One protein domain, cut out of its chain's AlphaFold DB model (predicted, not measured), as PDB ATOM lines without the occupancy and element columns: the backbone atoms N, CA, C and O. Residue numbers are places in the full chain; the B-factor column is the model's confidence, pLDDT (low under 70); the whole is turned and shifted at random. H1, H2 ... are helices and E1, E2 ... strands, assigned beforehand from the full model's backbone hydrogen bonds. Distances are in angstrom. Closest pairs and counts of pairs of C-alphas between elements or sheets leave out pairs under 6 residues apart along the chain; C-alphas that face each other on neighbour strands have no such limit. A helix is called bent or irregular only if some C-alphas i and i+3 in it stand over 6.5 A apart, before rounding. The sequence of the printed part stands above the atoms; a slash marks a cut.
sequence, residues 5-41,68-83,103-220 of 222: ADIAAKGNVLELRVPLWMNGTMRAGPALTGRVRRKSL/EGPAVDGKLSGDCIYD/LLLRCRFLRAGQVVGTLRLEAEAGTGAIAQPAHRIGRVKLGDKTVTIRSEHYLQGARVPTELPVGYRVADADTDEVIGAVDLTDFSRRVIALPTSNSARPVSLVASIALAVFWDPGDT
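Overview. This is residues 5 to 41, 68 to 83 and 103 to 220 of the 222 residues of an uncharacterized protein of Sphingomonas sp. Leaf10 (UniProt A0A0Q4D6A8). One long sheet of eleven antiparallel strands wraps like a nearly complete barrel round a single helix, H2, but its edge strands E3 and E4 stay apart, leaving the barrel open. Short H1 sits outside, by E10 and E11, while short H3 only grazes the sheet. The printed part has 171 residues with, in chain order, H1, E1 to E11, H2 and H3; the class is mostly strand. The sheet's order is E3, E2, E1, E11, E10, E9, E8, E7, E6, E5, E4. The whole is compact, with a radius of gyration of the C-alphas of 15.3 A and spans of 46 by 37 by 27 A.

Along the chain. Find C-alpha 5 at (156.314, 159.508, 184.705), where H1, residues 5 to 8, begins. Read on through E1, residues 11 to 17, E2, 23 to 28, and E3, 32 to 41, which is 29.1 A long. After a cut come E4, residues 74 to 83, 30.5 A, then, after another, E5, 103 to 111, 26.7 A, and E6, 114 to 123, 28.2 A. Next are E7, 136 to 142, E8, 145 to 152, E9, 167 to 172, E10, 178 to 183, and E11, 189 to 195. H2, residues 201 to 213, runs 18.2 A from C-alpha 201 at (172.449, 163.502, 177.903), and H3, residues 217 to 220, ends with C-alpha 220 at (166.685, 132.954, 182.840).

Arrangement. Start with the twisted sheet, curled by 241 degrees. E1 E2 E3 and E5 to E11 are meanders, each strand the antiparallel neighbour of the one before. Look for N 14 and O 192, 2.8 A, between E1 and E11, and N 79 and O 108, 2.9 A, between E5 and E4. It is also a folded sheet, bent back so that E3, E2, E1, E11, E10, E9, E8 and E7 face E5 and E4, with E6 as the hinge. The sheet curls round H2: the closest C-alphas of H2 and E10 are Ser 208 and Val 182, 6.0 A, and those of H2 and E4 are Ala 210 and Gly 78, 7.2 A. In H2 every O i to N i+4 pair is within hydrogen-bond range; H1 and H3 are too short for one. H1 is on the sheet at a height of 7.4 A, only just over none of its strands, with 2 C-alphas each on E10 and E11.

Size, cuts and confidence. The C-alphas farthest apart are those of Gly 74 and Ala 129, 46.7 A. Residues 42 to 67 and 84 to 102 are not printed; C-alphas 41 and 68 are 28.1 A apart, C-alphas 83 and 103 5.8 A. The links E6 to E7 and E8 to E9 are long. Look for pLDDT under 70 at residues 125 to 132 and 217 to 220.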
ATOM      1  N   ALA A   5     157.118 158.427 185.275       91.62
ATOM      2  CA  ALA A   5     156.314 159.508 184.705       91.62
ATOM      3  C   ALA A   5     156.857 160.900 185.072       91.62
ATOM      4  O   ALA A   5     156.923 161.773 184.211       91.62
ATOM      5  N   ASP A   6     157.334 161.077 186.306       91.56
ATOM      6  CA  ASP A   6     157.882 162.352 186.783       91.56
ATOM      7  C   ASP A   6     159.202 162.719 186.091       91.56
ATOM      8  O   ASP A   6     159.481 163.893 185.851       91.56
ATOM      9  N   ILE A   7     160.018 161.717 185.750       90.69
ATOM     10  CA  ILE A   7     161.270 161.908 185.005       90.69
ATOM     11  C   ILE A   7     160.952 162.156 183.527       90.69
ATOM     12  O   ILE A   7     161.498 163.071 182.914       90.69
ATOM     13  N   ALA A   8     160.033 161.369 182.965       91.50
ATOM     14  CA  ALA A   8     159.578 161.495 181.586       91.50
ATOM     15  C   ALA A   8     158.969 162.874 181.298       91.50
ATOM     16  O   ALA A   8     159.239 163.443 180.245       91.50
ATOM     17  N   ALA A   9     158.220 163.446 182.245       91.25
ATOM     18  CA  ALA A   9     157.614 164.771 182.113       91.25
ATOM     19  C   ALA A   9     158.641 165.914 181.981       91.25
ATOM     20  O   ALA A   9     158.312 166.979 181.463       91.25
ATOM     21  N   LYS A  10     159.884 165.706 182.431       88.31
ATOM     22  CA  LYS A  10     160.970 166.703 182.390       88.31
ATOM     23  C   LYS A  10     161.871 166.563 181.160       88.31
ATOM     24  O   LYS A  10     162.844 167.304 181.021       88.31
ATOM     25  N   GLY A  11     161.603 165.584 180.301       89.25
ATOM     26  CA  GLY A  11     162.566 165.118 179.318       89.25
ATOM     27  C   GLY A  11     161.956 164.592 178.027       89.25
ATOM     28  O   GLY A  11     160.768 164.712 177.753       89.25
ATOM     29  N   ASN A  12     162.818 163.969 177.229       90.88
ATOM     30  CA  ASN A  12     162.429 163.238 176.036       90.88
ATOM     31  C   ASN A  12     162.246 161.762 176.374       90.88
ATOM     32  O   ASN A  12     163.116 161.151 177.001       90.88
ATOM     33  N   VAL A  13     161.156 161.185 175.876       92.06
ATOM     34  CA  VAL A  13     160.883 159.753 175.973       92.06
ATOM     35  C   VAL A  13     161.274 159.069 174.667       92.06
ATOM     36  O   VAL A  13     160.889 159.501 173.582       92.06
ATOM     37  N   LEU A  14     162.046 157.993 174.775       91.38
ATOM     38  CA  LEU A  14     162.451 157.140 173.668       91.38
ATOM     39  C   LEU A  14     161.931 155.723 173.910       91.38
ATOM     40  O   LEU A  14     162.280 155.092 174.903       91.38
ATOM     41  N   GLU A  15     161.136 155.198 172.982       92.69
ATOM     42  CA  GLU A  15     160.805 153.772 172.955       92.69
ATOM     43  C   GLU A  15     161.924 153.027 172.229       92.69
ATOM     44  O   GLU A  15     162.087 153.184 171.019       92.69
ATOM     45  N   LEU A  16     162.691 152.217 172.954       89.94
ATOM     46  CA  LEU A  16     163.677 151.314 172.387       89.94
ATOM     47  C   LEU A  16     163.047 149.933 172.194       89.94
ATOM     48  O   LEU A  16     162.789 149.194 173.147       89.94
ATOM     49  N   ARG A  17     162.849 149.558 170.933       89.19
ATOM     50  CA  ARG A  17     162.473 148.188 170.578       89.19
ATOM     51  C   ARG A  17     163.716 147.329 170.556       89.19
ATOM     52  O   ARG A  17     164.668 147.648 169.845       89.19
ATOM     53  N   VAL A  18     163.692 146.249 171.322       83.31
ATOM     54  CA  VAL A  18     164.818 145.333 171.485       83.31
ATOM     55  C   VAL A  18     164.334 143.928 171.124       83.31
ATOM     56  O   VAL A  18     163.233 143.550 171.520       83.31
ATOM     57  N   PRO A  19     165.107 143.135 170.361       83.31
ATOM     58  CA  PRO A  19     164.690 141.785 170.012       83.31
ATOM     59  C   PRO A  19     164.607 140.911 171.267       83.31
ATOM     60  O   PRO A  19     165.520 140.933 172.099       83.31
ATOM     61  N   LEU A  20     163.548 140.099 171.339       80.56
ATOM     62  CA  LEU A  20     163.368 139.045 172.346       80.56
ATOM     63  C   LEU A  20     164.304 137.843 172.128       80.56
ATOM     64  O   LEU A  20     164.338 136.929 172.939       80.56
ATOM     65  N   TRP A  21     165.059 137.837 171.030       80.69
ATOM     66  CA  TRP A  21     165.993 136.778 170.655       80.69
ATOM     67  C   TRP A  21     167.440 137.189 170.953       80.69
ATOM     68  O   TRP A  21     167.742 138.352 171.245       80.69
ATOM     69  N   MET A  22     168.370 136.242 170.805       83.69
ATOM     70  CA  MET A  22     169.805 136.489 170.991       83.69
ATOM     71  C   MET A  22     170.349 137.589 170.073       83.69
ATOM     72  O   MET A  22     171.346 138.222 170.394       83.69
ATOM     73  N   ASN A  23     169.723 137.848 168.931       89.75
ATOM     74  CA  ASN A  23     170.175 138.842 167.971       89.75
ATOM     75  C   ASN A  23     169.001 139.508 167.259       89.75
ATOM     76  O   ASN A  23     167.947 138.908 167.064       89.75
ATOM     77  N   GLY A  24     169.201 140.750 166.831       91.12
ATOM     78  CA  GLY A  24     168.208 141.473 166.044       91.12
ATOM     79  C   GLY A  24     168.508 142.959 165.939       91.12
ATOM     80  O   GLY A  24     169.590 143.424 166.303       91.12
ATOM     81  N   THR A  25     167.548 143.702 165.405       91.75
ATOM     82  CA  THR A  25     167.651 145.150 165.244       91.75
ATOM     83  C   THR A  25     167.081 145.863 166.460       91.75
ATOM     84  O   THR A  25     166.073 145.436 167.020       91.75
ATOM     85  N   MET A  26     167.721 146.962 166.854       92.81
ATOM     86  CA  MET A  26     167.159 147.898 167.821       92.81
ATOM     87  C   MET A  26     166.815 149.218 167.148       92.81
ATOM     88  O   MET A  26     167.486 149.634 166.198       92.81
ATOM     89  N   ARG A  27     165.751 149.871 167.611       91.94
ATOM     90  CA  ARG A  27     165.312 151.171 167.090       91.94
ATOM     91  C   ARG A  27     164.741 152.019 168.211       91.94
ATOM     92  O   ARG A  27     163.957 151.497 168.998       91.94
ATOM     93  N   ALA A  28     165.097 153.300 168.227       87.19
ATOM     94  CA  ALA A  28     164.458 154.315 169.053       87.19
ATOM     95  C   ALA A  28     164.073 155.526 168.196       87.19
ATOM     96  O   ALA A  28     164.869 156.435 167.950       87.19
ATOM     97  N   GLY A  29     162.833 155.495 167.699       82.69
ATOM     98  CA  GLY A  29     162.320 156.480 166.749       82.69
ATOM     99  C   GLY A  29     163.172 156.588 165.468       82.69
ATOM    100  O   GLY A  29     163.885 155.646 165.116       82.69
ATOM    101  N   PRO A  30     163.118 157.733 164.762       79.94
ATOM    102  CA  PRO A  30     163.982 157.999 163.608       79.94
ATOM    103  C   PRO A  30     165.421 158.370 164.005       79.94
ATOM    104  O   PRO A  30     166.303 158.421 163.155       79.94
ATOM    105  N   ALA A  31     165.668 158.652 165.287       81.69
ATOM    106  CA  ALA A  31     166.924 159.223 165.766       81.69
ATOM    107  C   ALA A  31     168.006 158.180 166.082       81.69
ATOM    108  O   ALA A  31     169.163 158.553 166.289       81.69
ATOM    109  N   LEU A  32     167.635 156.898 166.166       92.50
ATOM    110  CA  LEU A  32     168.551 155.823 166.518       92.50
ATOM    111  C   LEU A  32     168.097 154.495 165.913       92.50
ATOM    112  O   LEU A  32     166.985 154.021 166.150       92.50
ATOM    113  N   THR A  33     169.001 153.856 165.182       95.12
ATOM    114  CA  THR A  33     168.847 152.480 164.708       95.12
ATOM    115  C   THR A  33     170.088 151.681 165.054       95.12
ATOM    116  O   THR A  33     171.137 152.247 165.347       95.12
ATOM    117  N   GLY A  34     169.976 150.361 165.078       94.19
ATOM    118  CA  GLY A  34     171.083 149.564 165.554       94.19
ATOM    119  C   GLY A  34     170.875 148.071 165.490       94.19
ATOM    120  O   GLY A  34     169.853 147.570 165.012       94.19
ATOM    121  N   ARG A  35     171.862 147.354 166.016       95.69
ATOM    122  CA  ARG A  35     171.848 145.901 166.159       95.69
ATOM    123  C   ARG A  35     172.252 145.509 167.561       95.69
ATOM    124  O   ARG A  35     173.033 146.193 168.212       95.69
ATOM    125  N   VAL A  36     171.721 144.381 167.997       95.31
ATOM    126  CA  VAL A  36     172.044 143.745 169.266       95.31
ATOM    127  C   VAL A  36     172.430 142.303 168.983       95.31
ATOM    128  O   VAL A  36     171.808 141.639 168.150       95.31
ATOM    129  N   ARG A  37     173.443 141.819 169.696       94.69
ATOM    130  CA  ARG A  37     173.811 140.408 169.762       94.69
ATOM    131  C   ARG A  37     174.102 140.036 171.205       94.69
ATOM    132  O   ARG A  37     174.781 140.772 171.911       94.69
ATOM    133  N   ARG A  38     173.623 138.880 171.628       92.25
ATOM    134  CA  ARG A  38     173.760 138.319 172.964       92.25
ATOM    135  C   ARG A  38     174.280 136.902 172.855       92.25
ATOM    136  O   ARG A  38     174.023 136.191 171.884       92.25
ATOM    137  N   LYS A  39     175.027 136.512 173.871       89.31
ATOM    138  CA  LYS A  39     175.445 135.146 174.124       89.31
ATOM    139  C   LYS A  39     175.439 134.966 175.632       89.31
ATOM    140  O   LYS A  39     176.259 135.576 176.312       89.31
ATOM    141  N   SER A  40     174.519 134.163 176.139       85.06
ATOM    142  CA  SER A  40     174.547 133.690 177.518       85.06
ATOM    143  C   SER A  40     175.090 132.268 177.550       85.06
ATOM    144  O   SER A  40     174.954 131.501 176.595       85.06
ATOM    145  N   LEU A  41     175.762 131.946 178.640       81.75
ATOM    146  CA  LEU A  41     176.256 130.628 178.974       81.75
ATOM    147  C   LEU A  41     175.932 130.411 180.455       81.75
ATOM    148  O   LEU A  41     176.143 131.287 181.295       81.75
ATOM    149  N   GLU A  68     173.444 153.747 165.745       96.12
ATOM    150  CA  GLU A  68     173.735 154.750 164.735       96.12
ATOM    151  C   GLU A  68     172.594 155.762 164.658       96.12
ATOM    152  O   GLU A  68     171.414 155.394 164.643       96.12
ATOM    153  N   GLY A  69     172.956 157.042 164.616       93.88
ATOM    154  CA  GLY A  69     172.018 158.142 164.436       93.88
ATOM    155  C   GLY A  69     172.455 159.434 165.128       93.88
ATOM    156  O   GLY A  69     173.447 159.455 165.865       93.88
ATOM    157  N   PRO A  70     171.706 160.533 164.925       91.06
ATOM    158  CA  PRO A  70     172.021 161.833 165.519       91.06
ATOM    159  C   PRO A  70     172.030 161.805 167.053       91.06
ATOM    160  O   PRO A  70     172.763 162.567 167.672       91.06
ATOM    161  N   ALA A  71     171.268 160.903 167.681       89.38
ATOM    162  CA  ALA A  71     171.213 160.798 169.138       89.38
ATOM    163  C   ALA A  71     172.543 160.351 169.776       89.38
ATOM    164  O   ALA A  71     172.803 160.686 170.929       89.38
ATOM    165  N   VAL A  72     173.376 159.608 169.039       92.19
ATOM    166  CA  VAL A  72     174.677 159.089 169.503       92.19
ATOM    167  C   VAL A  72     175.866 159.743 168.797       92.19
ATOM    168  O   VAL A  72     176.995 159.282 168.976       92.19
ATOM    169  N   ASP A  73     175.622 160.815 168.034       90.69
ATOM    170  CA  ASP A  73     176.638 161.535 167.260       90.69
ATOM    171  C   ASP A  73     177.435 160.580 166.346       90.69
ATOM    172  O   ASP A  73     178.612 160.271 166.552       90.69
ATOM    173  N   GLY A  74     176.725 160.019 165.364       93.62
ATOM    174  CA  GLY A  74     177.280 159.088 164.387       93.62
ATOM    175  C   GLY A  74     177.089 157.637 164.807       93.62
ATOM    176  O   GLY A  74     175.956 157.164 164.856       93.62
ATOM    177  N   LYS A  75     178.191 156.921 165.069       96.12
ATOM    178  CA  LYS A  75     178.193 155.493 165.427       96.12
ATOM    179  C   LYS A  75     178.784 155.265 166.809       96.12
ATOM    180  O   LYS A  75     179.870 155.753 167.120       96.12
ATOM    181  N   LEU A  76     178.104 154.444 167.594       97.44
ATOM    182  CA  LEU A  76     178.531 154.006 168.913       97.44
ATOM    183  C   LEU A  76     178.306 152.502 169.036       97.44
ATOM    184  O   LEU A  76     177.241 152.007 168.679       97.44
ATOM    185  N   SER A  77     179.264 151.775 169.593       98.12
ATOM    186  CA  SER A  77     179.052 150.383 169.980       98.12
ATOM    187  C   SER A  77     179.329 150.155 171.457       98.12
ATOM    188  O   SER A  77     180.080 150.892 172.095       98.12
ATOM    189  N   GLY A  78     178.681 149.143 172.017       98.19
ATOM    190  CA  GLY A  78     178.920 148.663 173.368       98.19
ATOM    191  C   GLY A  78     179.337 147.206 173.337       98.19
ATOM    192  O   GLY A  78     178.754 146.408 172.606       98.19
ATOM    193  N   ASP A  79     180.335 146.869 174.142       98.31
ATOM    194  CA  ASP A  79     180.804 145.510 174.376       98.31
ATOM    195  C   ASP A  79     180.744 145.219 175.872       98.31
ATOM    196  O   ASP A  79     181.524 145.778 176.650       98.31
ATOM    197  N   CYS A  80     179.788 144.385 176.265       98.38
ATOM    198  CA  CYS A  80     179.430 144.155 177.651       98.38
ATOM    199  C   CYS A  80     179.585 142.689 178.029       98.38
ATOM    200  O   CYS A  80     179.164 141.803 177.288       98.38
ATOM    201  N   ILE A  81     180.129 142.442 179.215       96.94
ATOM    202  CA  ILE A  81     180.215 141.125 179.843       96.94
ATOM    203  C   ILE A  81     179.546 141.168 181.208       96.94
ATOM    204  O   ILE A  81     179.628 142.184 181.904       96.94
ATOM    205  N   TYR A  82     178.916 140.068 181.596       94.88
ATOM    206  CA  TYR A  82     178.394 139.903 182.942       94.88
ATOM    207  C   TYR A  82     178.709 138.526 183.511       94.88
ATOM    208  O   TYR A  82     178.848 137.554 182.762       94.88
ATOM    209  N   ASP A  83     178.781 138.461 184.834       92.00
ATOM    210  CA  ASP A  83     178.909 137.226 185.595       92.00
ATOM    211  C   ASP A  83     178.105 137.289 186.906       92.00
ATOM    212  O   ASP A  83     177.977 138.349 187.518       92.00
ATOM    213  N   LEU A 103     175.875 139.798 190.920       90.81
ATOM    214  CA  LEU A 103     175.939 140.217 189.526       90.81
ATOM    215  C   LEU A 103     176.980 141.329 189.353       90.81
ATOM    216  O   LEU A 103     176.874 142.366 190.001       90.81
ATOM    217  N   LEU A 104     177.910 141.144 188.421       94.56
ATOM    218  CA  LEU A 104     178.797 142.189 187.925       94.56
ATOM    219  C   LEU A 104     178.577 142.342 186.422       94.56
ATOM    220  O   LEU A 104     178.832 141.416 185.663       94.56
ATOM    221  N   LEU A 105     178.157 143.524 185.981       97.06
ATOM    222  CA  LEU A 105     178.068 143.912 184.576       97.06
ATOM    223  C   LEU A 105     179.142 144.959 184.272       97.06
ATOM    224  O   LEU A 105     179.254 145.982 184.950       97.06
ATOM    225  N   ARG A 106     179.927 144.716 183.222       98.31
ATOM    226  CA  ARG A 106     180.970 145.625 182.735       98.31
ATOM    227  C   ARG A 106     180.797 145.866 181.250       98.31
ATOM    228  O   ARG A 106     180.738 144.906 180.493       98.31
ATOM    229  N   CYS A 107     180.809 147.125 180.830       98.69
ATOM    230  CA  CYS A 107     180.809 147.488 179.417       98.69
ATOM    231  C   CYS A 107     181.983 148.385 179.052       98.69
ATOM    232  O   CYS A 107     182.422 149.218 179.847       98.69
ATOM    233  N   ARG A 108     182.417 148.265 177.799       98.75
ATOM    234  CA  ARG A 108     183.237 149.253 177.097       98.75
ATOM    235  C   ARG A 108     182.404 149.859 175.980       98.75
ATOM    236  O   ARG A 108     181.784 149.119 175.219       98.75
ATOM    237  N   PHE A 109     182.410 151.181 175.874       98.50
ATOM    238  CA  PHE A 109     181.761 151.896 174.779       98.50
ATOM    239  C   PHE A 109     182.808 152.351 173.784       98.50
ATOM    240  O   PHE A 109     183.835 152.902 174.186       98.50
ATOM    241  N   LEU A 110     182.554 152.114 172.501       98.31
ATOM    242  CA  LEU A 110     183.488 152.397 171.430       98.31
ATOM    243  C   LEU A 110     182.892 153.360 170.406       98.31
ATOM    244  O   LEU A 110     181.722 153.261 170.038       98.31
ATOM    245  N   ARG A 111     183.739 154.252 169.897       96.94
ATOM    246  CA  ARG A 111     183.470 155.108 168.738       96.94
ATOM    247  C   ARG A 111     184.666 155.011 167.803       96.94
ATOM    248  O   ARG A 111     185.798 155.171 168.246       96.94
ATOM    249  N   ALA A 112     184.425 154.677 166.536       93.88
ATOM    250  CA  ALA A 112     185.492 154.415 165.560       93.88
ATOM    251  C   ALA A 112     186.574 153.430 166.080       93.88
ATOM    252  O   ALA A 112     187.766 153.609 165.850       93.88
ATOM    253  N   GLY A 113     186.158 152.406 166.836       94.19
ATOM    254  CA  GLY A 113     187.051 151.394 167.418       94.19
ATOM    255  C   GLY A 113     187.827 151.827 168.670       94.19
ATOM    256  O   GLY A 113     188.469 150.986 169.291       94.19
ATOM    257  N   GLN A 114     187.741 153.093 169.085       97.31
ATOM    258  CA  GLN A 114     188.392 153.611 170.292       97.31
ATOM    259  C   GLN A 114     187.445 153.570 171.487       97.31
ATOM    260  O   GLN A 114     186.266 153.892 171.347       97.31
ATOM    261  N   VAL A 115     187.954 153.206 172.667       98.00
ATOM    262  CA  VAL A 115     187.161 153.218 173.903       98.00
ATOM    263  C   VAL A 115     186.929 154.663 174.339       98.00
ATOM    264  O   VAL A 115     187.871 155.377 174.662       98.00
ATOM    265  N   VAL A 116     185.664 155.072 174.379       97.94
ATOM    266  CA  VAL A 116     185.232 156.425 174.777       97.94
ATOM    267  C   VAL A 116     184.540 156.452 176.137       97.94
ATOM    268  O   VAL A 116     184.282 157.523 176.689       97.94
ATOM    269  N   GLY A 117     184.229 155.280 176.696       98.25
ATOM    270  CA  GLY A 117     183.528 155.173 177.965       98.25
ATOM    271  C   GLY A 117     183.449 153.755 178.511       98.25
ATOM    272  O   GLY A 117     183.802 152.781 177.841       98.25
ATOM    273  N   THR A 118     182.962 153.646 179.742       98.75
ATOM    274  CA  THR A 118     182.779 152.376 180.452       98.75
ATOM    275  C   THR A 118     181.522 152.398 181.311       98.75
ATOM    276  O   THR A 118     181.073 153.461 181.734       98.75
ATOM    277  N   LEU A 119     180.965 151.221 181.581       98.69
ATOM    278  CA  LEU A 119     179.927 151.009 182.591       98.69
ATOM    279  C   LEU A 119     180.398 149.915 183.539       98.69
ATOM    280  O   LEU A 119     180.948 148.907 183.090       98.69
ATOM    281  N   ARG A 120     180.149 150.104 184.832       98.31
ATOM    282  CA  ARG A 120     180.266 149.069 185.859       98.31
ATOM    283  C   ARG A 120     179.016 149.102 186.726       98.31
ATOM    284  O   ARG A 120     178.702 150.151 187.276       98.31
ATOM    285  N   LEU A 121     178.315 147.981 186.823       97.44
ATOM    286  CA  LEU A 121     177.100 147.811 187.615       97.44
ATOM    287  C   LEU A 121     177.252 146.539 188.445       97.44
ATOM    288  O   LEU A 121     177.622 145.499 187.903       97.44
ATOM    289  N   GLU A 122     176.976 146.628 189.737       94.81
ATOM    290  CA  GLU A 122     177.106 145.527 190.685       94.81
ATOM    291  C   GLU A 122     175.811 145.349 191.463       94.81
ATOM    292  O   GLU A 122     175.188 146.336 191.850       94.81
ATOM    293  N   ALA A 123     175.407 144.104 191.703       90.44
ATOM    294  CA  ALA A 123     174.399 143.819 192.710       90.44
ATOM    295  C   ALA A 123     175.016 143.934 194.110       90.44
ATOM    296  O   ALA A 123     176.074 143.368 194.383       90.44
ATOM    297  N   GLU A 124     174.339 144.637 195.009       85.06
ATOM    298  CA  GLU A 124     174.659 144.624 196.428       85.06
ATOM    299  C   GLU A 124     174.285 143.257 197.010       85.06
ATOM    300  O   GLU A 124     173.227 142.697 196.706       85.06
ATOM    301  N   ALA A 125     175.161 142.696 197.846       65.00
ATOM    302  CA  ALA A 125     174.834 141.488 198.591       65.00
ATOM    303  C   ALA A 125     173.712 141.830 199.582       65.00
ATOM    304  O   ALA A 125     173.914 142.631 200.493       65.00
ATOM    305  N   GLY A 126     172.522 141.259 199.381       61.56
ATOM    306  CA  GLY A 126     171.380 141.494 200.262       61.56
ATOM    307  C   GLY A 126     171.734 141.156 201.710       61.56
ATOM    308  O   GLY A 126     172.223 140.066 202.007       61.56
ATOM    309  N   THR A 127     171.500 142.090 202.629       48.91
ATOM    310  CA  THR A 127     171.780 141.900 204.053       48.91
ATOM    311  C   THR A 127     170.673 141.060 204.699       48.91
ATOM    312  O   THR A 127     169.751 141.595 205.304       48.91
ATOM    313  N   GLY A 128     170.733 139.736 204.536       47.25
ATOM    314  CA  GLY A 128     170.179 138.735 205.465       47.25
ATOM    315  C   GLY A 128     168.659 138.649 205.699       47.25
ATOM    316  O   GLY A 128     168.232 137.725 206.385       47.25
ATOM    317  N   ALA A 129     167.825 139.539 205.157       49.78
ATOM    318  CA  ALA A 129     166.368 139.451 205.277       49.78
ATOM    319  C   ALA A 129     165.750 138.831 204.013       49.78
ATOM    320  O   ALA A 129     166.000 139.299 202.905       49.78
ATOM    321  N   ILE A 130     164.895 137.819 204.191       53.16
ATOM    322  CA  ILE A 130     164.301 136.942 203.153       53.16
ATOM    323  C   ILE A 130     163.372 137.689 202.148       53.16
ATOM    324  O   ILE A 130     162.661 137.071 201.369       53.16
ATOM    325  N   ALA A 131     163.364 139.024 202.103       55.97
ATOM    326  CA  ALA A 131     162.417 139.787 201.280       55.97
ATOM    327  C   ALA A 131     162.961 141.079 200.646       55.97
ATOM    328  O   ALA A 131     162.174 141.848 200.095       55.97
ATOM    329  N   GLN A 132     164.267 141.363 200.725       68.38
ATOM    330  CA  GLN A 132     164.820 142.557 200.075       68.38
ATOM    331  C   GLN A 132     165.442 142.201 198.722       68.38
ATOM    332  O   GLN A 132     166.326 141.343 198.676       68.38
ATOM    333  N   PRO A 133     165.010 142.841 197.620       75.19
ATOM    334  CA  PRO A 133     165.644 142.622 196.334       75.19
ATOM    335  C   PRO A 133     167.097 143.099 196.372       75.19
ATOM    336  O   PRO A 133     167.415 144.133 196.962       75.19
ATOM    337  N   ALA A 134     167.985 142.367 195.700       83.56
ATOM    338  CA  ALA A 134     169.364 142.800 195.530       83.56
ATOM    339  C   ALA A 134     169.405 144.031 194.608       83.56
ATOM    340  O   ALA A 134     169.229 143.927 193.386       83.56
ATOM    341  N   HIS A 135     169.629 145.206 195.200       90.00
ATOM    342  CA  HIS A 135     169.799 146.441 194.450       90.00
ATOM    343  C   HIS A 135     171.025 146.350 193.549       90.00
ATOM    344  O   HIS A 135     172.054 145.807 193.937       90.00
ATOM    345  N   ARG A 136     170.930 146.904 192.343       93.12
ATOM    346  CA  ARG A 136     172.062 147.042 191.426       93.12
ATOM    347  C   ARG A 136     172.479 148.496 191.396       93.12
ATOM    348  O   ARG A 136     171.666 149.356 191.050       93.12
ATOM    349  N   ILE A 137     173.730 148.760 191.748       95.75
ATOM    350  CA  ILE A 137     174.302 150.101 191.790       95.75
ATOM    351  C   ILE A 137     175.531 150.140 190.900       95.75
ATOM    352  O   ILE A 137     176.323 149.201 190.836       95.75
ATOM    353  N   GLY A 138     175.666 151.218 190.141       97.12
ATOM    354  CA  GLY A 138     176.722 151.313 189.154       97.12
ATOM    355  C   GLY A 138     177.080 152.729 188.780       97.12
ATOM    356  O   GLY A 138     176.470 153.698 189.229       97.12
ATOM    357  N   ARG A 139     178.091 152.832 187.927       98.44
ATOM    358  CA  ARG A 139     178.519 154.080 187.311       98.44
ATOM    359  C   ARG A 139     178.756 153.883 185.827       98.44
ATOM    360  O   ARG A 139     179.240 152.835 185.393       98.44
ATOM    361  N   VAL A 140     178.454 154.924 185.065       98.62
ATOM    362  CA  VAL A 140     178.807 155.037 183.651       98.62
ATOM    363  C   VAL A 140     179.658 156.267 183.466       98.62
ATOM    364  O   VAL A 140     179.292 157.337 183.936       98.62
ATOM    365  N   LYS A 141     180.766 156.112 182.751       98.44
ATOM    366  CA  LYS A 141     181.619 157.211 182.318       98.44
ATOM    367  C   LYS A 141     181.645 157.263 180.800       98.44
ATOM    368  O   LYS A 141     181.857 156.232 180.163       98.44
ATOM    369  N   LEU A 142     181.482 158.450 180.228       97.56
ATOM    370  CA  LEU A 142     181.636 158.708 178.798       97.56
ATOM    371  C   LEU A 142     182.306 160.075 178.628       97.56
ATOM    372  O   LEU A 142     181.740 161.090 179.026       97.56
ATOM    373  N   GLY A 143     183.517 160.097 178.069       95.00
ATOM    374  CA  GLY A 143     184.345 161.305 178.071       95.00
ATOM    375  C   GLY A 143     184.654 161.786 179.496       95.00
ATOM    376  O   GLY A 143     185.175 161.028 180.320       95.00
ATOM    377  N   ASP A 144     184.330 163.045 179.776       95.00
ATOM    378  CA  ASP A 144     184.468 163.712 181.075       95.00
ATOM    379  C   ASP A 144     183.242 163.535 181.989       95.00
ATOM    380  O   ASP A 144     183.327 163.810 183.184       95.00
ATOM    381  N   LYS A 145     182.117 163.038 181.463       97.06
ATOM    382  CA  LYS A 145     180.867 162.899 182.217       97.06
ATOM    383  C   LYS A 145     180.734 161.545 182.887       97.06
ATOM    384  O   LYS A 145     181.050 160.507 182.301       97.06
ATOM    385  N   THR A 146     180.197 161.571 184.105       98.06
ATOM    386  CA  THR A 146     179.889 160.380 184.898       98.06
ATOM    387  C   THR A 146     178.450 160.448 185.392       98.06
ATOM    388  O   THR A 146     177.979 161.503 185.801       98.06
ATOM    389  N   VAL A 147     177.755 159.315 185.365       98.19
ATOM    390  CA  VAL A 147     176.421 159.149 185.957       98.19
ATOM    391  C   VAL A 147     176.404 157.924 186.852       98.19
ATOM    392  O   VAL A 147     177.145 156.961 186.620       98.19
ATOM    393  N   THR A 148     175.556 157.946 187.867       98.38
ATOM    394  CA  THR A 148     175.257 156.802 188.726       98.38
ATOM    395  C   THR A 148     174.014 156.083 188.213       98.38
ATOM    396  O   THR A 148     173.128 156.674 187.594       98.38
ATOM    397  N   ILE A 149     173.968 154.772 188.431       98.25
ATOM    398  CA  ILE A 149     172.826 153.917 188.110       98.25
ATOM    399  C   ILE A 149     172.335 153.283 189.402       98.25
ATOM    400  O   ILE A 149     173.149 152.787 190.183       98.25
ATOM    401  N   ARG A 150     171.015 153.224 189.581       97.19
ATOM    402  CA  ARG A 150     170.371 152.442 190.640       97.19
ATOM    403  C   ARG A 150     169.170 151.675 190.095       97.19
ATOM    404  O   ARG A 150     168.377 152.248 189.348       97.19
ATOM    405  N   SER A 151     169.029 150.400 190.451       95.88
ATOM    406  CA  SER A 151     167.843 149.611 190.095       95.88
ATOM    407  C   SER A 151     166.589 150.074 190.837       95.88
ATOM    408  O   SER A 151     166.639 150.459 192.005       95.88
ATOM    409  N   GLU A 152     165.453 149.981 190.149       95.31
ATOM    410  CA  GLU A 152     164.108 150.162 190.686       95.31
ATOM    411  C   GLU A 152     163.385 148.815 190.690       95.31
ATOM    412  O   GLU A 152     163.437 148.073 189.708       95.31
ATOM    413  N   HIS A 153     162.704 148.508 191.791       93.25
ATOM    414  CA  HIS A 153     162.042 147.220 192.021       93.25
ATOM    415  C   HIS A 153     160.530 147.364 192.226       93.25
ATOM    416  O   HIS A 153     159.814 146.362 192.248       93.25
ATOM    417  N   TYR A 154     160.017 148.592 192.335       93.81
ATOM    418  CA  TYR A 154     158.590 148.838 192.483       93.81
ATOM    419  C   TYR A 154     157.918 149.129 191.141       93.81
ATOM    420  O   TYR A 154     158.268 150.058 190.403       93.81
ATOM    421  N   LEU A 155     156.884 148.342 190.842       92.69
ATOM    422  CA  LEU A 155     155.902 148.689 189.820       92.69
ATOM    423  C   LEU A 155     155.060 149.880 190.292       92.69
ATOM    424  O   LEU A 155     154.878 150.099 191.492       92.69
ATOM    425  N   GLN A 156     154.514 150.645 189.347       90.19
ATOM    426  CA  GLN A 156     153.625 151.759 189.674       90.19
ATOM    427  C   GLN A 156     152.416 151.243 190.473       90.19
ATOM    428  O   GLN A 156     151.682 150.378 190.001       90.19
ATOM    429  N   GLY A 157     152.218 151.768 191.685       90.31
ATOM    430  CA  GLY A 157     151.120 151.379 192.578       90.31
ATOM    431  C   GLY A 157     151.326 150.069 193.353       90.31
ATOM    432  O   GLY A 157     150.487 149.733 194.190       90.31
ATOM    433  N   ALA A 158     152.424 149.341 193.132       89.81
ATOM    434  CA  ALA A 158     152.724 148.130 193.890       89.81
ATOM    435  C   ALA A 158     153.284 148.456 195.282       89.81
ATOM    436  O   ALA A 158     154.054 149.396 195.459       89.81
ATOM    437  N   ARG A 159     152.913 147.639 196.276       89.12
ATOM    438  CA  ARG A 159     153.415 147.743 197.661       89.12
ATOM    439  C   ARG A 159     154.565 146.787 197.963       89.12
ATOM    440  O   ARG A 159     155.254 146.963 198.961       89.12
ATOM    441  N   VAL A 160     154.747 145.776 197.119       87.38
ATOM    442  CA  VAL A 160     155.764 144.734 197.274       87.38
ATOM    443  C   VAL A 160     156.767 144.887 196.130       87.38
ATOM    444  O   VAL A 160     156.332 145.025 194.982       87.38
ATOM    445  N   PRO A 161     158.079 144.911 196.421       90.31
ATOM    446  CA  PRO A 161     159.087 144.971 195.381       90.31
ATOM    447  C   PRO A 161     159.150 143.654 194.609       90.31
ATOM    448  O   PRO A 161     158.863 142.576 195.126       90.31
ATOM    449  N   THR A 162     159.572 143.754 193.360       87.88
ATOM    450  CA  THR A 162     159.935 142.610 192.524       87.88
ATOM    451  C   THR A 162     161.371 142.181 192.815       87.88
ATOM    452  O   THR A 162     162.221 143.010 193.144       87.88
ATOM    453  N   GLU A 163     161.661 140.887 192.692       83.12
ATOM    454  CA  GLU A 163     163.022 140.365 192.867       83.12
ATOM    455  C   GLU A 163     163.985 140.949 191.818       83.12
ATOM    456  O   GLU A 163     165.098 141.389 192.124       83.12
ATOM    457  N   LEU A 164     163.517 141.012 190.571       86.62
ATOM    458  CA  LEU A 164     164.251 141.538 189.427       86.62
ATOM    459  C   LEU A 164     163.958 143.034 189.237       86.62
ATOM    460  O   LEU A 164     162.861 143.481 189.554       86.62
ATOM    461  N   PRO A 165     164.898 143.840 188.718       92.56
ATOM    462  CA  PRO A 165     164.657 145.248 188.455       92.56
ATOM    463  C   PRO A 165     163.565 145.424 187.409       92.56
ATOM    464  O   PRO A 165     163.676 144.938 186.286       92.56
ATOM    465  N   VAL A 166     162.560 146.224 187.739       94.50
ATOM    466  CA  VAL A 166     161.557 146.699 186.774       94.50
ATOM    467  C   VAL A 166     162.026 147.948 186.037       94.50
ATOM    468  O   VAL A 166     161.350 148.427 185.129       94.50
ATOM    469  N   GLY A 167     163.175 148.495 186.423       95.94
ATOM    470  CA  GLY A 167     163.796 149.618 185.751       95.94
ATOM    471  C   GLY A 167     165.076 150.085 186.424       95.94
ATOM    472  O   GLY A 167     165.573 149.471 187.369       95.94
ATOM    473  N   TYR A 168     165.608 151.190 185.920       97.62
ATOM    474  CA  TYR A 168     166.811 151.828 186.438       97.62
ATOM    475  C   TYR A 168     166.656 153.341 186.430       97.62
ATOM    476  O   TYR A 168     166.138 153.912 185.470       97.62
ATOM    477  N   ARG A 169     167.160 153.999 187.472       97.69
ATOM    478  CA  ARG A 169     167.348 155.451 187.519       97.69
ATOM    479  C   ARG A 169     168.788 155.781 187.165       97.69
ATOM    480  O   ARG A 169     169.703 155.062 187.566       97.69
ATOM    481  N   VAL A 170     168.963 156.869 186.426       97.94
ATOM    482  CA  VAL A 170     170.260 157.433 186.060       97.94
ATOM    483  C   VAL A 170     170.340 158.825 186.666       97.94
ATOM    484  O   VAL A 170     169.502 159.673 186.351       97.94
ATOM    485  N   ALA A 171     171.325 159.051 187.525       97.50
ATOM    486  CA  ALA A 171     171.547 160.340 188.164       97.50
ATOM    487  C   ALA A 171     172.914 160.914 187.794       97.50
ATOM    488  O   ALA A 171     173.855 160.174 187.498       97.50
ATOM    489  N   ASP A 172     173.013 162.237 187.752       96.62
ATOM    490  CA  ASP A 172     174.291 162.920 187.601       96.62
ATOM    491  C   ASP A 172     175.183 162.590 188.808       96.62
ATOM    492  O   ASP A 172     174.726 162.620 189.950       96.62
ATOM    493  N   ALA A 173     176.436 162.200 188.568       96.25
ATOM    494  CA  ALA A 173     177.300 161.727 189.648       96.25
ATOM    495  C   ALA A 173     177.748 162.842 190.607       96.25
ATOM    496  O   ALA A 173     178.133 162.526 191.733       96.25
ATOM    497  N   ASP A 174     177.707 164.103 190.168       95.00
ATOM    498  CA  ASP A 174     178.170 165.248 190.948       95.00
ATOM    499  C   ASP A 174     177.022 165.882 191.743       95.00
ATOM    500  O   ASP A 174     177.219 166.313 192.880       95.00
ATOM    501  N   THR A 175     175.818 165.934 191.164       95.31
ATOM    502  CA  THR A 175     174.651 166.584 191.791       95.31
ATOM    503  C   THR A 175     173.643 165.615 192.405       95.31
ATOM    504  O   THR A 175     172.753 166.061 193.127       95.31
ATOM    505  N   ASP A 176     173.750 164.315 192.109       95.62
ATOM    506  CA  ASP A 176     172.764 163.271 192.438       95.62
ATOM    507  C   ASP A 176     171.357 163.533 191.851       95.62
ATOM    508  O   ASP A 176     170.369 162.877 192.190       95.62
ATOM    509  N   GLU A 177     171.240 164.485 190.918       94.56
ATOM    510  CA  GLU A 177     169.985 164.777 190.240       94.56
ATOM    511  C   GLU A 177     169.622 163.632 189.288       94.56
ATOM    512  O   GLU A 177     170.403 163.260 188.411       94.56
ATOM    513  N   VAL A 178     168.403 163.098 189.409       95.81
ATOM    514  CA  VAL A 178     167.897 162.072 188.490       95.81
ATOM    515  C   VAL A 178     167.612 162.691 187.124       95.81
ATOM    516  O   VAL A 178     166.594 163.349 186.910       95.81
ATOM    517  N   ILE A 179     168.506 162.419 186.182       94.94
ATOM    518  CA  ILE A 179     168.479 162.954 184.819       94.94
ATOM    519  C   ILE A 179     167.959 161.948 183.792       94.94
ATOM    520  O   ILE A 179     167.741 162.313 182.640       94.94
ATOM    521  N   GLY A 180     167.779 160.681 184.158       96.12
ATOM    522  CA  GLY A 180     167.278 159.671 183.239       96.12
ATOM    523  C   GLY A 180     166.690 158.452 183.927       96.12
ATOM    524  O   GLY A 180     166.839 158.236 185.130       96.12
ATOM    525  N   ALA A 181     165.994 157.649 183.135       97.56
ATOM    526  CA  ALA A 181     165.334 156.445 183.602       97.56
ATOM    527  C   ALA A 181     165.163 155.427 182.472       97.56
ATOM    528  O   ALA A 181     164.978 155.798 181.315       97.56
ATOM    529  N   VAL A 182     165.186 154.143 182.820       96.88
ATOM    530  CA  VAL A 182     164.860 153.029 181.924       96.88
ATOM    531  C   VAL A 182     163.742 152.221 182.551       96.88
ATOM    532  O   VAL A 182     163.887 151.741 183.669       96.88
ATOM    533  N   ASP A 183     162.645 152.061 181.825       96.38
ATOM    534  CA  ASP A 183     161.539 151.188 182.183       96.38
ATOM    535  C   ASP A 183     161.695 149.830 181.491       96.38
ATOM    536  O   ASP A 183     161.841 149.753 180.263       96.38
ATOM    537  N   LEU A 184     161.678 148.764 182.289       94.50
ATOM    538  CA  LEU A 184     161.860 147.379 181.858       94.50
ATOM    539  C   LEU A 184     160.604 146.528 182.063       94.50
ATOM    540  O   LEU A 184     160.661 145.311 181.895       94.50
ATOM    541  N   THR A 185     159.463 147.135 182.392       91.69
ATOM    542  CA  THR A 185     158.230 146.376 182.644       91.69
ATOM    543  C   THR A 185     157.668 145.661 181.413       91.69
ATOM    544  O   THR A 185     156.975 144.663 181.566       91.69
ATOM    545  N   ASP A 186     157.959 146.142 180.199       86.94
ATOM    546  CA  ASP A 186     157.644 145.444 178.942       86.94
ATOM    547  C   ASP A 186     158.939 144.874 178.345       86.94
ATOM    548  O   ASP A 186     159.884 145.604 178.036       86.94
ATOM    549  N   PHE A 187     159.003 143.548 178.199       77.25
ATOM    550  CA  PHE A 187     160.177 142.829 177.690       77.25
ATOM    551  C   PHE A 187     160.507 143.129 176.224       77.25
ATOM    552  O   PHE A 187     161.666 143.030 175.821       77.25
ATOM    553  N   SER A 188     159.509 143.514 175.430       76.19
ATOM    554  CA  SER A 188     159.647 143.804 174.001       76.19
ATOM    555  C   SER A 188     159.850 145.293 173.705       76.19
ATOM    556  O   SER A 188     160.395 145.658 172.656       76.19
ATOM    557  N   ARG A 189     159.432 146.162 174.635       87.06
ATOM    558  CA  ARG A 189     159.501 147.622 174.507       87.06
ATOM    559  C   ARG A 189     160.106 148.224 175.760       87.06
ATOM    560  O   ARG A 189     159.471 148.300 176.804       87.06
ATOM    561  N   ARG A 190     161.343 148.692 175.645       92.50
ATOM    562  CA  ARG A 190     162.001 149.416 176.732       92.50
ATOM    563  C   ARG A 190     161.712 150.896 176.561       92.50
ATOM    564  O   ARG A 190     161.863 151.420 175.461       92.50
ATOM    565  N   VAL A 191     161.303 151.575 177.624       94.38
ATOM    566  CA  VAL A 191     161.010 153.013 177.562       94.38
ATOM    567  C   VAL A 191     162.107 153.759 178.301       94.38
ATOM    568  O   VAL A 191     162.427 153.435 179.438       94.38
ATOM    569  N   ILE A 192     162.718 154.741 177.652       95.25
ATOM    570  CA  ILE A 192     163.834 155.503 178.202       95.25
ATOM    571  C   ILE A 192     163.400 156.958 178.348       95.25
ATOM    572  O   ILE A 192     162.990 157.574 177.369       95.25
ATOM    573  N   ALA A 193     163.529 157.519 179.546       95.62
ATOM    574  CA  ALA A 193     163.411 158.953 179.783       95.62
ATOM    575  C   ALA A 193     164.811 159.573 179.878       95.62
ATOM    576  O   ALA A 193     165.685 159.044 180.566       95.62
ATOM    577  N   LEU A 194     165.028 160.685 179.177       93.81
ATOM    578  CA  LEU A 194     166.313 161.384 179.090       93.81
ATOM    579  C   LEU A 194     166.114 162.894 179.207       93.81
ATOM    580  O   LEU A 194     165.082 163.391 178.761       93.81
ATOM    581  N   PRO A 195     167.121 163.664 179.647       89.38
ATOM    582  CA  PRO A 195     166.965 165.107 179.786       89.38
ATOM    583  C   PRO A 195     166.912 165.763 178.400       89.38
ATOM    584  O   PRO A 195     167.618 165.325 177.487       89.38
ATOM    585  N   THR A 196     166.093 166.803 178.212       84.56
ATOM    586  CA  THR A 196     165.883 167.441 176.894       84.56
ATOM    587  C   THR A 196     167.173 168.035 176.331       84.56
ATOM    588  O   THR A 196     167.545 167.750 175.192       84.56
ATOM    589  N   SER A 197     167.902 168.786 177.155       77.38
ATOM    590  CA  SER A 197     169.192 169.389 176.819       77.38
ATOM    591  C   SER A 197     170.068 169.468 178.070       77.38
ATOM    592  O   SER A 197     169.867 170.323 178.926       77.38
ATOM    593  N   ASN A 198     171.028 168.556 178.197       82.12
ATOM    594  CA  ASN A 198     172.048 168.580 179.243       82.12
ATOM    595  C   ASN A 198     173.328 167.971 178.656       82.12
ATOM    596  O   ASN A 198     173.264 167.020 177.876       82.12
ATOM    597  N   SER A 199     174.485 168.489 179.061       89.38
ATOM    598  CA  SER A 199     175.789 167.868 178.818       89.38
ATOM    599  C   SER A 199     175.863 166.390 179.247       89.38
ATOM    600  O   SER A 199     176.599 165.622 178.638       89.38
ATOM    601  N   ALA A 200     175.056 165.956 180.223       92.25
ATOM    602  CA  ALA A 200     174.960 164.564 180.665       92.25
ATOM    603  C   ALA A 200     174.052 163.678 179.782       92.25
ATOM    604  O   ALA A 200     173.981 162.460 179.966       92.25
ATOM    605  N   ARG A 201     173.356 164.251 178.787       93.44
ATOM    606  CA  ARG A 201     172.449 163.502 177.903       93.44
ATOM    607  C   ARG A 201     173.146 162.346 177.164       93.44
ATOM    608  O   ARG A 201     172.561 161.263 177.154       93.44
ATOM    609  N   PRO A 202     174.353 162.502 176.579       94.81
ATOM    610  CA  PRO A 202     175.019 161.406 175.879       94.81
ATOM    611  C   PRO A 202     175.362 160.239 176.810       94.81
ATOM    612  O   PRO A 202     175.037 159.099 176.497       94.81
ATOM    613  N   VAL A 203     175.954 160.508 177.979       96.62
ATOM    614  CA  VAL A 203     176.305 159.449 178.941       96.62
ATOM    615  C   VAL A 203     175.055 158.742 179.481       96.62
ATOM    616  O   VAL A 203     175.046 157.515 179.567       96.62
ATOM    617  N   SER A 204     173.974 159.489 179.736       96.50
ATOM    618  CA  SER A 204     172.684 158.938 180.164       96.50
ATOM    619  C   SER A 204     172.057 158.051 179.083       96.50
ATOM    620  O   SER A 204     171.678 156.917 179.360       96.50
ATOM    621  N   LEU A 205     172.054 158.488 177.817       95.94
ATOM    622  CA  LEU A 205     171.564 157.680 176.696       95.94
ATOM    623  C   LEU A 205     172.332 156.359 176.559       95.94
ATOM    624  O   LEU A 205     171.719 155.304 176.400       95.94
ATOM    625  N   VAL A 206     173.665 156.399 176.621       96.75
ATOM    626  CA  VAL A 206     174.500 155.195 176.484       96.75
ATOM    627  C   VAL A 206     174.291 154.230 177.649       96.75
ATOM    628  O   VAL A 206     174.161 153.024 177.421       96.75
ATOM    629  N   ALA A 207     174.195 154.756 178.874       97.50
ATOM    630  CA  ALA A 207     173.821 153.980 180.053       97.50
ATOM    631  C   ALA A 207     172.472 153.281 179.835       97.50
ATOM    632  O   ALA A 207     172.364 152.064 179.991       97.50
ATOM    633  N   SER A 208     171.467 154.036 179.395       96.81
ATOM    634  CA  SER A 208     170.120 153.529 179.177       96.81
ATOM    635  C   SER A 208     170.039 152.462 178.087       96.81
ATOM    636  O   SER A 208     169.340 151.472 178.277       96.81
ATOM    637  N   ILE A 209     170.768 152.610 176.974       96.00
ATOM    638  CA  ILE A 209     170.833 151.581 175.921       96.00
ATOM    639  C   ILE A 209     171.453 150.297 176.474       96.00
ATOM    640  O   ILE A 209     170.893 149.219 176.277       96.00
ATOM    641  N   ALA A 210     172.579 150.395 177.187       97.12
ATOM    642  CA  ALA A 210     173.243 149.224 177.754       97.12
ATOM    643  C   ALA A 210     172.321 148.460 178.720       97.12
ATOM    644  O   ALA A 210     172.218 147.239 178.624       97.12
ATOM    645  N   LEU A 211     171.602 149.179 179.589       96.31
ATOM    646  CA  LEU A 211     170.652 148.605 180.548       96.31
ATOM    647  C   LEU A 211     169.396 148.035 179.876       96.31
ATOM    648  O   LEU A 211     168.914 146.985 180.279       96.31
ATOM    649  N   ALA A 212     168.880 148.687 178.833       94.44
ATOM    650  CA  ALA A 212     167.716 148.212 178.087       94.44
ATOM    651  C   ALA A 212     168.013 146.947 177.257       94.44
ATOM    652  O   ALA A 212     167.121 146.135 176.996       94.44
ATOM    653  N   VAL A 213     169.266 146.786 176.819       93.25
ATOM    654  CA  VAL A 213     169.734 145.617 176.063       93.25
ATOM    655  C   VAL A 213     170.130 144.458 176.980       93.25
ATOM    656  O   VAL A 213     170.021 143.298 176.562       93.25
ATOM    657  N   PHE A 214     170.583 144.753 178.195       92.94
ATOM    658  CA  PHE A 214     170.972 143.761 179.186       92.94
ATOM    659  C   PHE A 214     169.787 142.856 179.564       92.94
ATOM    660  O   PHE A 214     168.695 143.334 179.865       92.94
ATOM    661  N   TRP A 215     170.018 141.544 179.523       86.94
ATOM    662  CA  TRP A 215     169.140 140.549 180.138       86.94
ATOM    663  C   TRP A 215     169.786 140.093 181.422       86.94
ATOM    664  O   TRP A 215     170.923 139.607 181.391       86.94
ATOM    665  N   ASP A 216     169.075 140.277 182.526       80.12
ATOM    666  CA  ASP A 216     169.604 139.865 183.803       80.12
ATOM    667  C   ASP A 216     169.673 138.338 183.835       80.12
ATOM    668  O   ASP A 216     168.716 137.679 183.437       80.12
ATOM    669  N   PRO A 217     170.776 137.726 184.288       69.12
ATOM    670  CA  PRO A 217     170.819 136.275 184.422       69.12
ATOM    671  C   PRO A 217     169.725 135.715 185.344       69.12
ATOM    672  O   PRO A 217     169.335 134.567 185.145       69.12
ATOM    673  N   GLY A 218     169.203 136.507 186.292       64.25
ATOM    674  CA  GLY A 218     168.027 136.126 187.082       64.25
ATOM    675  C   GLY A 218     166.721 136.040 186.276       64.25
ATOM    676  O   GLY A 218     165.771 135.435 186.746       64.25
ATOM    677  N   ASP A 219     166.674 136.575 185.050       55.94
ATOM    678  CA  ASP A 219     165.526 136.444 184.138       55.94
ATOM    679  C   ASP A 219     165.477 135.062 183.441       55.94
ATOM    680  O   ASP A 219     164.559 134.797 182.673       55.94
ATOM    681  N   THR A 220     166.489 134.197 183.625       50.16
ATOM    682  CA  THR A 220     166.685 132.954 182.840       50.16
ATOM    683  C   THR A 220     166.605 131.670 183.672       50.16
ATOM    684  O   THR A 220     167.275 130.682 183.355       50.16
TER     685      THR A 220